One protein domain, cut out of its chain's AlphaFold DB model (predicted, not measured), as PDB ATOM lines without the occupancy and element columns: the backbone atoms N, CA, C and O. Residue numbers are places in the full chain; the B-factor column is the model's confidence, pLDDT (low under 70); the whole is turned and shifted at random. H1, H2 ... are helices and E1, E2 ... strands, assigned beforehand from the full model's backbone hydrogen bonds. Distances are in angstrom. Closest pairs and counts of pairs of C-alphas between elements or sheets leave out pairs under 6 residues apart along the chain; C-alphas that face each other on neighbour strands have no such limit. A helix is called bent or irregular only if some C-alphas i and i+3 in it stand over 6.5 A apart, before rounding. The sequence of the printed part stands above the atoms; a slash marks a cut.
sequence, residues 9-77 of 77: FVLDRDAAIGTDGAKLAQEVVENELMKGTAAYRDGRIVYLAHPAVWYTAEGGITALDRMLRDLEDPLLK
ATOM      1  N   PHE A   9      29.795 -39.397  -5.217       93.62
ATOM      2  CA  PHE A   9      29.030 -40.608  -5.511       93.62
ATOM      3  C   PHE A   9      27.557 -40.356  -5.200       93.62
ATOM      4  O   PHE A   9      27.214 -39.955  -4.086       93.62
ATOM      5  N   VAL A  10      26.694 -40.565  -6.189       93.50
ATOM      6  CA  VAL A  10      25.262 -40.277  -6.109       93.50
ATOM      7  C   VAL A  10      24.482 -41.583  -6.062       93.50
ATOM      8  O   VAL A  10      24.554 -42.404  -6.976       93.50
ATOM      9  N   LEU A  11      23.709 -41.742  -4.991       92.31
ATOM     10  CA  LEU A  11      22.778 -42.842  -4.779       92.31
ATOM     11  C   LEU A  11      21.346 -42.351  -5.010       92.31
ATOM     12  O   LEU A  11      20.849 -41.524  -4.244       92.31
ATOM     13  N   ASP A  12      20.669 -42.885  -6.025       92.00
ATOM     14  CA  ASP A  12      19.252 -42.597  -6.264       92.00
ATOM     15  C   ASP A  12      18.366 -43.519  -5.413       92.00
ATOM     16  O   ASP A  12      18.118 -44.682  -5.743       92.00
ATOM     17  N   ARG A  13      17.905 -43.001  -4.271       90.81
ATOM     18  CA  ARG A  13      17.027 -43.741  -3.355       90.81
ATOM     19  C   ARG A  13      15.686 -44.082  -3.998       90.81
ATOM     20  O   ARG A  13      15.162 -45.164  -3.740       90.81
ATOM     21  N   ASP A  14      15.121 -43.181  -4.789       89.06
ATOM     22  CA  ASP A  14      13.790 -43.369  -5.362       89.06
ATOM     23  C   ASP A  14      13.821 -44.478  -6.415       89.06
ATOM     24  O   ASP A  14      12.930 -45.335  -6.430       89.06
ATOM     25  N   ALA A  15      14.917 -44.573  -7.174       86.69
ATOM     26  CA  ALA A  15      15.217 -45.735  -8.005       86.69
ATOM     27  C   ALA A  15      15.443 -47.016  -7.176       86.69
ATOM     28  O   ALA A  15      15.017 -48.094  -7.587       86.69
ATOM     29  N   ALA A  16      16.070 -46.926  -5.996       88.00
ATOM     30  CA  ALA A  16      16.306 -48.088  -5.131       88.00
ATOM     31  C   ALA A  16      15.025 -48.712  -4.554       88.00
ATOM     32  O   ALA A  16      14.995 -49.921  -4.317       88.00
ATOM     33  N   ILE A  17      13.991 -47.903  -4.296       88.88
ATOM     34  CA  ILE A  17      12.715 -48.363  -3.717       88.88
ATOM     35  C   ILE A  17      11.557 -48.417  -4.725       88.88
ATOM     36  O   ILE A  17      10.452 -48.791  -4.340       88.88
ATOM     37  N   GLY A  18      11.792 -48.048  -5.988       81.44
ATOM     38  CA  GLY A  18      10.786 -48.085  -7.053       81.44
ATOM     39  C   GLY A  18       9.695 -47.020  -6.913       81.44
ATOM     40  O   GLY A  18       8.518 -47.327  -7.068       81.44
ATOM     41  N   THR A  19      10.062 -45.782  -6.573       82.88
ATOM     42  CA  THR A  19       9.098 -44.671  -6.505       82.88
ATOM     43  C   THR A  19       8.805 -44.128  -7.903       82.88
ATOM     44  O   THR A  19       9.671 -43.533  -8.544       82.88
ATOM     45  N   ASP A  20       7.567 -44.304  -8.362       74.25
ATOM     46  CA  ASP A  20       7.115 -43.796  -9.657       74.25
ATOM     47  C   ASP A  20       7.081 -42.259  -9.693       74.25
ATOM     48  O   ASP A  20       6.602 -41.601  -8.769       74.25
ATOM     49  N   GLY A  21       7.556 -41.675 -10.799       68.56
ATOM     50  CA  GLY A  21       7.482 -40.230 -11.046       68.56
ATOM     51  C   GLY A  21       8.452 -39.370 -10.227       68.56
ATOM     52  O   GLY A  21       8.310 -38.146 -10.218       68.56
ATOM     53  N   ALA A  22       9.428 -39.980  -9.547       75.06
ATOM     54  CA  ALA A  22      10.511 -39.250  -8.899       75.06
ATOM     55  C   ALA A  22      11.377 -38.499  -9.925       75.06
ATOM     56  O   ALA A  22      11.554 -38.937 -11.065       75.06
ATOM     57  N   LYS A  23      11.927 -37.351  -9.514       73.19
ATOM     58  CA  LYS A  23      12.923 -36.637 -10.322       73.19
ATOM     59  C   LYS A  23      14.204 -37.456 -10.373       73.19
ATOM     60  O   LYS A  23      14.621 -37.992  -9.351       73.19
ATOM     61  N   LEU A  24      14.850 -37.482 -11.536       78.06
ATOM     62  CA  LEU A  24      16.153 -38.123 -11.685       78.06
ATOM     63  C   LEU A  24      17.145 -37.490 -10.702       78.06
ATOM     64  O   LEU A  24      17.254 -36.261 -10.649       78.06
ATOM     65  N   ALA A  25      17.905 -38.306  -9.962       80.75
ATOM     66  CA  ALA A  25      18.921 -37.799  -9.033       80.75
ATOM     67  C   ALA A  25      19.894 -36.810  -9.703       80.75
ATOM     68  O   ALA A  25      20.327 -35.842  -9.078       80.75
ATOM     69  N   GLN A  26      20.168 -37.001 -10.995       80.81
ATOM     70  CA  GLN A  26      20.975 -36.095 -11.806       80.81
ATOM     71  C   GLN A  26      20.435 -34.660 -11.835       80.81
ATOM     72  O   GLN A  26      21.187 -33.714 -11.618       80.81
ATOM     73  N   GLU A  27      19.127 -34.475 -12.015       82.75
ATOM     74  CA  GLU A  27      18.513 -33.142 -12.063       82.75
ATOM     75  C   GLU A  27      18.594 -32.410 -10.718       82.75
ATOM     76  O   GLU A  27      18.641 -31.181 -10.666       82.75
ATOM     77  N   VAL A  28      18.599 -33.161  -9.616       83.69
ATOM     78  CA  VAL A  28      18.703 -32.610  -8.259       83.69
ATOM     79  C   VAL A  28      20.151 -32.229  -7.937       83.69
ATOM     80  O   VAL A  28      20.409 -31.184  -7.326       83.69
ATOM     81  N   VAL A  29      21.098 -33.073  -8.350       85.00
ATOM     82  CA  VAL A  29      22.528 -32.897  -8.087       85.00
ATOM     83  C   VAL A  29      23.132 -31.802  -8.963       85.00
ATOM     84  O   VAL A  29      23.913 -31.004  -8.459       85.00
ATOM     85  N   GLU A  30      22.758 -31.680 -10.234       85.12
ATOM     86  CA  GLU A  30      23.385 -30.740 -11.180       85.12
ATOM     87  C   GLU A  30      22.864 -29.291 -11.063       85.12
ATOM     88  O   GLU A  30      22.482 -28.638 -12.037       85.12
ATOM     89  N   ASN A  31      22.873 -28.754  -9.840       87.62
ATOM     90  CA  ASN A  31      22.483 -27.380  -9.520       87.62
ATOM     91  C   ASN A  31      23.674 -26.394  -9.516       87.62
ATOM     92  O   ASN A  31      24.841 -26.784  -9.577       87.62
ATOM     93  N   GLU A  32      23.385 -25.092  -9.407       86.25
ATOM     94  CA  GLU A  32      24.394 -24.017  -9.456       86.25
ATOM     95  C   GLU A  32      25.484 -24.123  -8.378       86.25
ATOM     96  O   GLU A  32      26.624 -23.727  -8.621       86.25
ATOM     97  N   LEU A  33      25.180 -24.690  -7.205       85.94
ATOM     98  CA  LEU A  33      26.192 -24.910  -6.168       85.94
ATOM     99  C   LEU A  33      27.164 -26.014  -6.587       85.94
ATOM    100  O   LEU A  33      28.375 -25.856  -6.440       85.94
ATOM    101  N   MET A  34      26.641 -27.106  -7.149       87.44
ATOM    102  CA  MET A  34      27.454 -28.236  -7.593       87.44
ATOM    103  C   MET A  34      28.323 -27.894  -8.798       87.44
ATOM    104  O   MET A  34      29.476 -28.319  -8.835       87.44
ATOM    105  N   LYS A  35      27.850 -27.044  -9.716       89.25
ATOM    106  CA  LYS A  35      28.655 -26.539 -10.847       89.25
ATOM    107  C   LYS A  35      29.941 -25.828 -10.415       89.25
ATOM    108  O   LYS A  35      30.914 -25.790 -11.166       89.25
ATOM    109  N   GLY A  36      29.961 -25.281  -9.199       89.06
ATOM    110  CA  GLY A  36      31.134 -24.645  -8.608       89.06
ATOM    111  C   GLY A  36      32.146 -25.605  -7.973       89.06
ATOM    112  O   GLY A  36      33.180 -25.130  -7.504       89.06
ATOM    113  N   THR A  37      31.890 -26.916  -7.951       90.75
ATOM    114  CA  THR A  37      32.761 -27.912  -7.300       90.75
ATOM    115  C   THR A  37      33.788 -28.532  -8.247       90.75
ATOM    116  O   THR A  37      33.571 -28.588  -9.462       90.75
ATOM    117  N   ALA A  38      34.901 -29.029  -7.703       92.62
ATOM    118  CA  ALA A  38      35.889 -29.816  -8.439       92.62
ATOM    119  C   ALA A  38      35.266 -31.096  -9.018       92.62
ATOM    120  O   ALA A  38      35.456 -31.373 -10.200       92.62
ATOM    121  N   ALA A  39      34.428 -31.798  -8.246       93.00
ATOM    122  CA  ALA A  39      33.733 -32.998  -8.710       93.00
ATOM    123  C   ALA A  39      32.930 -32.767  -9.999       93.00
ATOM    124  O   ALA A  39      32.998 -33.580 -10.919       93.00
ATOM    125  N   TYR A  40      32.191 -31.658 -10.100       91.69
ATOM    126  CA  TYR A  40      31.433 -31.346 -11.314       91.69
ATOM    127  C   TYR A  40      32.348 -30.946 -12.476       91.69
ATOM    128  O   TYR A  40      32.199 -31.462 -13.583       91.69
ATOM    129  N   ARG A  41      33.307 -30.039 -12.238       91.00
ATOM    130  CA  ARG A  41      34.206 -29.529 -13.291       91.00
ATOM    131  C   ARG A  41      35.080 -30.619 -13.905       91.00
ATOM    132  O   ARG A  41      35.299 -30.602 -15.113       91.00
ATOM    133  N   ASP A  42      35.534 -31.560 -13.087       93.62
ATOM    134  CA  ASP A  42      36.439 -32.630 -13.503       93.62
ATOM    135  C   ASP A  42      35.682 -33.878 -13.992       93.62
ATOM    136  O   ASP A  42      36.302 -34.895 -14.300       93.62
ATOM    137  N   GLY A  43      34.343 -33.830 -14.054       90.88
ATOM    138  CA  GLY A  43      33.514 -34.962 -14.478       90.88
ATOM    139  C   GLY A  43      33.560 -36.152 -13.513       90.88
ATOM    140  O   GLY A  43      33.391 -37.296 -13.926       90.88
ATOM    141  N   ARG A  44      33.796 -35.896 -12.223       93.50
ATOM    142  CA  ARG A  44      33.962 -36.888 -11.145       93.50
ATOM    143  C   ARG A  44      32.688 -37.083 -10.319       93.50
ATOM    144  O   ARG A  44      32.740 -37.354  -9.116       93.50
ATOM    145  N   ILE A  45      31.537 -36.940 -10.970       93.12
ATOM    146  CA  ILE A  45      30.237 -37.313 -10.413       93.12
ATOM    147  C   ILE A  45      29.901 -38.715 -10.914       93.12
ATOM    148  O   ILE A  45      29.718 -38.934 -12.110       93.12
ATOM    149  N   VAL A  46      29.831 -39.665  -9.989       93.38
ATOM    150  CA  VAL A  46      29.549 -41.071 -10.263       93.38
ATOM    151  C   VAL A  46      28.141 -41.390  -9.786       93.38
ATOM    152  O   VAL A  46      27.871 -41.408  -8.587       93.38
ATOM    153  N   TYR A  47      27.243 -41.664 -10.727       92.56
ATOM    154  CA  TYR A  47      25.914 -42.188 -10.427       92.56
ATOM    155  C   TYR A  47      25.999 -43.706 -10.283       92.56
ATOM    156  O   TYR A  47      26.388 -44.398 -11.223       92.56
ATOM    157  N   LEU A  48      25.659 -44.217  -9.102       93.25
ATOM    158  CA  LEU A  48      25.736 -45.646  -8.810       93.25
ATOM    159  C   LEU A  48      24.673 -46.393  -9.621       93.25
ATOM    160  O   LEU A  48      23.477 -46.143  -9.463       93.25
ATOM    161  N   ALA A  49      25.111 -47.308 -10.488       91.38
ATOM    162  CA  ALA A  49      24.238 -48.001 -11.433       91.38
ATOM    163  C   ALA A  49      23.221 -48.921 -10.739       91.38
ATOM    164  O   ALA A  49      22.147 -49.186 -11.287       91.38
ATOM    165  N   HIS A  50      23.535 -49.404  -9.533       91.94
ATOM    166  CA  HIS A  50      22.706 -50.368  -8.812       91.94
ATOM    167  C   HIS A  50      22.290 -49.867  -7.428       91.94
ATOM    168  O   HIS A  50      22.666 -50.458  -6.413       91.94
ATOM    169  N   PRO A  51      21.451 -48.821  -7.341       91.56
ATOM    170  CA  PRO A  51      21.165 -48.142  -6.081       91.56
ATOM    171  C   PRO A  51      20.467 -49.040  -5.043       91.56
ATOM    172  O   PRO A  51      20.673 -48.878  -3.842       91.56
ATOM    173  N   ALA A  52      19.716 -50.058  -5.478       90.56
ATOM    174  CA  ALA A  52      19.128 -51.060  -4.584       90.56
ATOM    175  C   ALA A  52      20.185 -51.847  -3.785       90.56
ATOM    176  O   ALA A  52      19.981 -52.132  -2.608       90.56
ATOM    177  N   VAL A  53      21.348 -52.145  -4.377       93.25
ATOM    178  CA  VAL A  53      22.430 -52.862  -3.677       93.25
ATOM    179  C   VAL A  53      23.017 -52.017  -2.545       93.25
ATOM    180  O   VAL A  53      23.400 -52.548  -1.510       93.25
ATOM    181  N   TRP A  54      23.042 -50.699  -2.722       92.62
ATOM    182  CA  TRP A  54      23.567 -49.759  -1.736       92.62
ATOM    183  C   TRP A  54      22.543 -49.367  -0.662       92.62
ATOM    184  O   TRP A  54      22.939 -49.006   0.443       92.62
ATOM    185  N   TYR A  55      21.244 -49.402  -0.980       91.62
ATOM    186  CA  TYR A  55      20.188 -48.882  -0.103       91.62
ATOM    187  C   TYR A  55      19.337 -49.962   0.583       91.62
ATOM    188  O   TYR A  55      18.925 -49.763   1.725       91.62
ATOM    189  N   THR A  56      19.039 -51.084  -0.087       88.12
ATOM    190  CA  THR A  56      18.091 -52.101   0.417       88.12
ATOM    191  C   THR A  56      18.680 -53.494   0.594       88.12
ATOM    192  O   THR A  56      18.093 -54.294   1.321       88.12
ATOM    193  N   ALA A  57      19.808 -53.819  -0.042       88.00
ATOM    194  CA  ALA A  57      20.397 -55.145   0.098       88.00
ATOM    195  C   ALA A  57      20.964 -55.374   1.511       88.00
ATOM    196  O   ALA A  57      21.639 -54.519   2.075       88.00
ATOM    197  N   GLU A  58      20.771 -56.582   2.045       81.12
ATOM    198  CA  GLU A  58      21.341 -57.015   3.334       81.12
ATOM    199  C   GLU A  58      22.865 -57.281   3.269       81.12
ATOM    200  O   GLU A  58      23.482 -57.657   4.265       81.12
ATOM    201  N   GLY A  59      23.494 -57.086   2.102       82.12
ATOM    202  CA  GLY A  59      24.912 -57.351   1.851       82.12
ATOM    203  C   GLY A  59      25.184 -58.732   1.238       82.12
ATOM    204  O   GLY A  59      24.379 -59.265   0.474       82.12
ATOM    205  N   GLY A  60      26.362 -59.298   1.524       91.75
ATOM    206  CA  GLY A  60      26.836 -60.576   0.967       91.75
ATOM    207  C   GLY A  60      27.784 -60.427  -0.229       91.75
ATOM    208  O   GLY A  60      27.972 -59.338  -0.763       91.75
ATOM    209  N   ILE A  61      28.405 -61.536  -0.653       94.38
ATOM    210  CA  ILE A  61      29.479 -61.523  -1.669       94.38
ATOM    211  C   ILE A  61      28.978 -60.985  -3.016       94.38
ATOM    212  O   ILE A  61      29.663 -60.186  -3.643       94.38
ATOM    213  N   THR A  62      27.765 -61.354  -3.435       93.06
ATOM    214  CA  THR A  62      27.166 -60.845  -4.679       93.06
ATOM    215  C   THR A  62      26.888 -59.344  -4.617       93.06
ATOM    216  O   THR A  62      27.105 -58.638  -5.598       93.06
ATOM    217  N   ALA A  63      26.408 -58.846  -3.473       93.25
ATOM    218  CA  ALA A  63      26.184 -57.418  -3.278       93.25
ATOM    219  C   ALA A  63      27.515 -56.660  -3.308       93.25
ATOM    220  O   ALA A  63      27.638 -55.672  -4.023       93.25
ATOM    221  N   LEU A  64      28.534 -57.177  -2.614       94.31
ATOM    222  CA  LEU A  64      29.866 -56.584  -2.589       94.31
ATOM    223  C   LEU A  64      30.514 -56.545  -3.980       94.31
ATOM    224  O   LEU A  64      31.022 -55.499  -4.363       94.31
ATOM    225  N   ASP A  65      30.452 -57.635  -4.755       95.06
ATOM    226  CA  ASP A  65      30.961 -57.667  -6.139       95.06
ATOM    227  C   ASP A  65      30.311 -56.571  -6.994       95.06
ATOM    228  O   ASP A  65      30.984 -55.860  -7.737       95.06
ATOM    229  N   ARG A  66      29.000 -56.365  -6.831       94.50
ATOM    230  CA  ARG A  66      28.267 -55.333  -7.568       94.50
ATOM    231  C   ARG A  66      28.615 -53.916  -7.114       94.50
ATOM    232  O   ARG A  66      28.736 -53.038  -7.960       94.50
ATOM    233  N   MET A  67      28.817 -53.701  -5.813       94.62
ATOM    234  CA  MET A  67      29.291 -52.417  -5.282       94.62
ATOM    235  C   MET A  67      30.694 -52.082  -5.792       94.62
ATOM    236  O   MET A  67      30.953 -50.930  -6.119       94.62
ATOM    237  N   LEU A  68      31.589 -53.072  -5.882       95.06
ATOM    238  CA  LEU A  68      32.931 -52.869  -6.429       95.06
ATOM    239  C   LEU A  68      32.864 -52.483  -7.907       95.06
ATOM    240  O   LEU A  68      33.439 -51.465  -8.279       95.06
ATOM    241  N   ARG A  69      32.082 -53.201  -8.722       94.69
ATOM    242  CA  ARG A  69      31.884 -52.858 -10.143       94.69
ATOM    243  C   ARG A  69      31.323 -51.449 -10.348       94.69
ATOM    244  O   ARG A  69      31.812 -50.732 -11.213       94.69
ATOM    245  N   ASP A  70      30.365 -51.024  -9.519       94.19
ATOM    246  CA  ASP A  70      29.801 -49.661  -9.565       94.19
ATOM    247  C   ASP A  70      30.862 -48.563  -9.353       94.19
ATOM    248  O   ASP A  70      30.656 -47.424  -9.776       94.19
ATOM    249  N   LEU A  71      31.986 -48.887  -8.703       94.69
ATOM    250  CA  LEU A  71      33.121 -47.982  -8.509       94.69
ATOM    251  C   LEU A  71      34.206 -48.180  -9.574       94.69
ATOM    252  O   LEU A  71      34.746 -47.200 -10.079       94.69
ATOM    253  N   GLU A  72      34.536 -49.422  -9.917       94.69
ATOM    254  CA  GLU A  72      35.601 -49.752 -10.870       94.69
ATOM    255  C   GLU A  72      35.272 -49.268 -12.284       94.69
ATOM    256  O   GLU A  72      36.096 -48.591 -12.901       94.69
ATOM    257  N   ASP A  73      34.058 -49.537 -12.772       92.81
ATOM    258  CA  ASP A  73      33.628 -49.182 -14.128       92.81
ATOM    259  C   ASP A  73      33.790 -47.679 -14.448       92.81
ATOM    260  O   ASP A  73      34.251 -47.349 -15.545       92.81
ATOM    261  N   PRO A  74      33.424 -46.733 -13.557       91.19
ATOM    262  CA  PRO A  74      33.654 -45.309 -13.795       91.19
ATOM    263  C   PRO A  74      35.068 -44.821 -13.445       91.19
ATOM    264  O   PRO A  74      35.491 -43.821 -14.028       91.19
ATOM    265  N   LEU A  75      35.792 -45.462 -12.516       91.25
ATOM    266  CA  LEU A  75      37.072 -44.946 -12.001       91.25
ATOM    267  C   LEU A  75      38.321 -45.528 -12.675       91.25
ATOM    268  O   LEU A  75      39.364 -44.878 -12.644       91.25
ATOM    269  N   LEU A  76      38.245 -46.732 -13.247       89.50
ATOM    270  CA  LEU A  76      39.405 -47.488 -13.749       89.50
ATOM    271  C   LEU A  76      39.451 -47.625 -15.280       89.50
ATOM    272  O   LEU A  76      40.120 -48.524 -15.790       89.50
ATOM    273  N   LYS A  77      38.739 -46.762 -16.009       63.47
ATOM    274  CA  LYS A  77      38.795 -46.722 -17.478       63.47
ATOM    275  C   LYS A  77      40.181 -46.379 -18.017       63.47
ATOM    276  O   LYS A  77      40.842 -45.492 -17.434       63.47
TER     277      LYS A  77
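This is residues 9 to 77 of the 77 residues of the protein "Uncharacterized ABC transporter solute-binding protein yclQ" of Flavonifractor plautii (UniProt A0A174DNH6). The model is a flat, open arrangement: the short helices H1, H2, H3 and H4 follow a wide curve, and the strand E1 crosses back through the middle to H5, which packs on H1 and closes an irregular ring. The one long helix, H6, folds back outside this ring, with its first part beside H5 and its last part near E1. The 69 printed residues hold six named helices and one named strand, in the order H1, H2, H3, H4, E1, H5, H6, and the class is mostly helix. The whole is only just loose, close to compact, with a radius of gyration of the C-alphas of 13.3 A and spans of 37 by 33 by 14 A.

The printed part begins at Phe 9, and H1 takes residues 13 to 17, with C-alpha 13 at (17.027, -43.741, -3.355), over 6.3 A. H2 is residues 25 to 29, 6.2 A, H3 is residues 32 to 35, 5.1 A, and H4 is residues 38 to 41, 5.1 A. E1 is residues 45 to 47, 6.5 A, with C-alpha 47 at (25.914, -42.188, -10.427). H5 is residues 51 to 55, 6.1 A. H6 is residues 61 to 75, 21.0 A, with C-alpha 75 at (37.072, -44.946, -12.001).

Residues 9 to 10 pair in parallel with residues 46 to 47 of E1, which pairs with no named strand. H1 touches H5, and their closest C-alphas, those of Ala 16 and Ala 52, are 4.1 A apart. H1 and H2 are only just apart, at 8.4 A. H2 and H3 meet only through their link. H3 and H4 are close but not clearly touching, with the C-alphas of Met 34 and Tyr 40 closest at 6.3 A. The closest C-alphas of H4 and E1, those of Ala 39 and Ile 45, are 5.8 A apart. H5 touches H6, which meets it with residues 63 to 67 alone; the closest C-alphas, those of Val 53 and Ala 63, are 5.9 A apart. The closest C-alphas of E1 and H6, those of Val 46 and Pro 74, are 6.9 A apart. Among the pairs that are apart are H1 and H6, and H2 and H5. In H1, H2 and H5 every O i to N i+4 pair is within hydrogen-bond range, and in H6 10 of 11 are; H3 and H4 are too short for such a pair, and of their single O i to N i+3 pairs that of H4 is within range and that of H3 is not.

The two C-alphas farthest apart are those of Glu 32 and Ile 61, at 38.6 A. The printed part has no cut and ends at Lys 77, the chain's last residue. No link is long: the link from H1 to H2 is short, with 7 residues, and the others are tight. The mean pLDDT of the printed part is 88.6, and residues 21 and 77 are under 70.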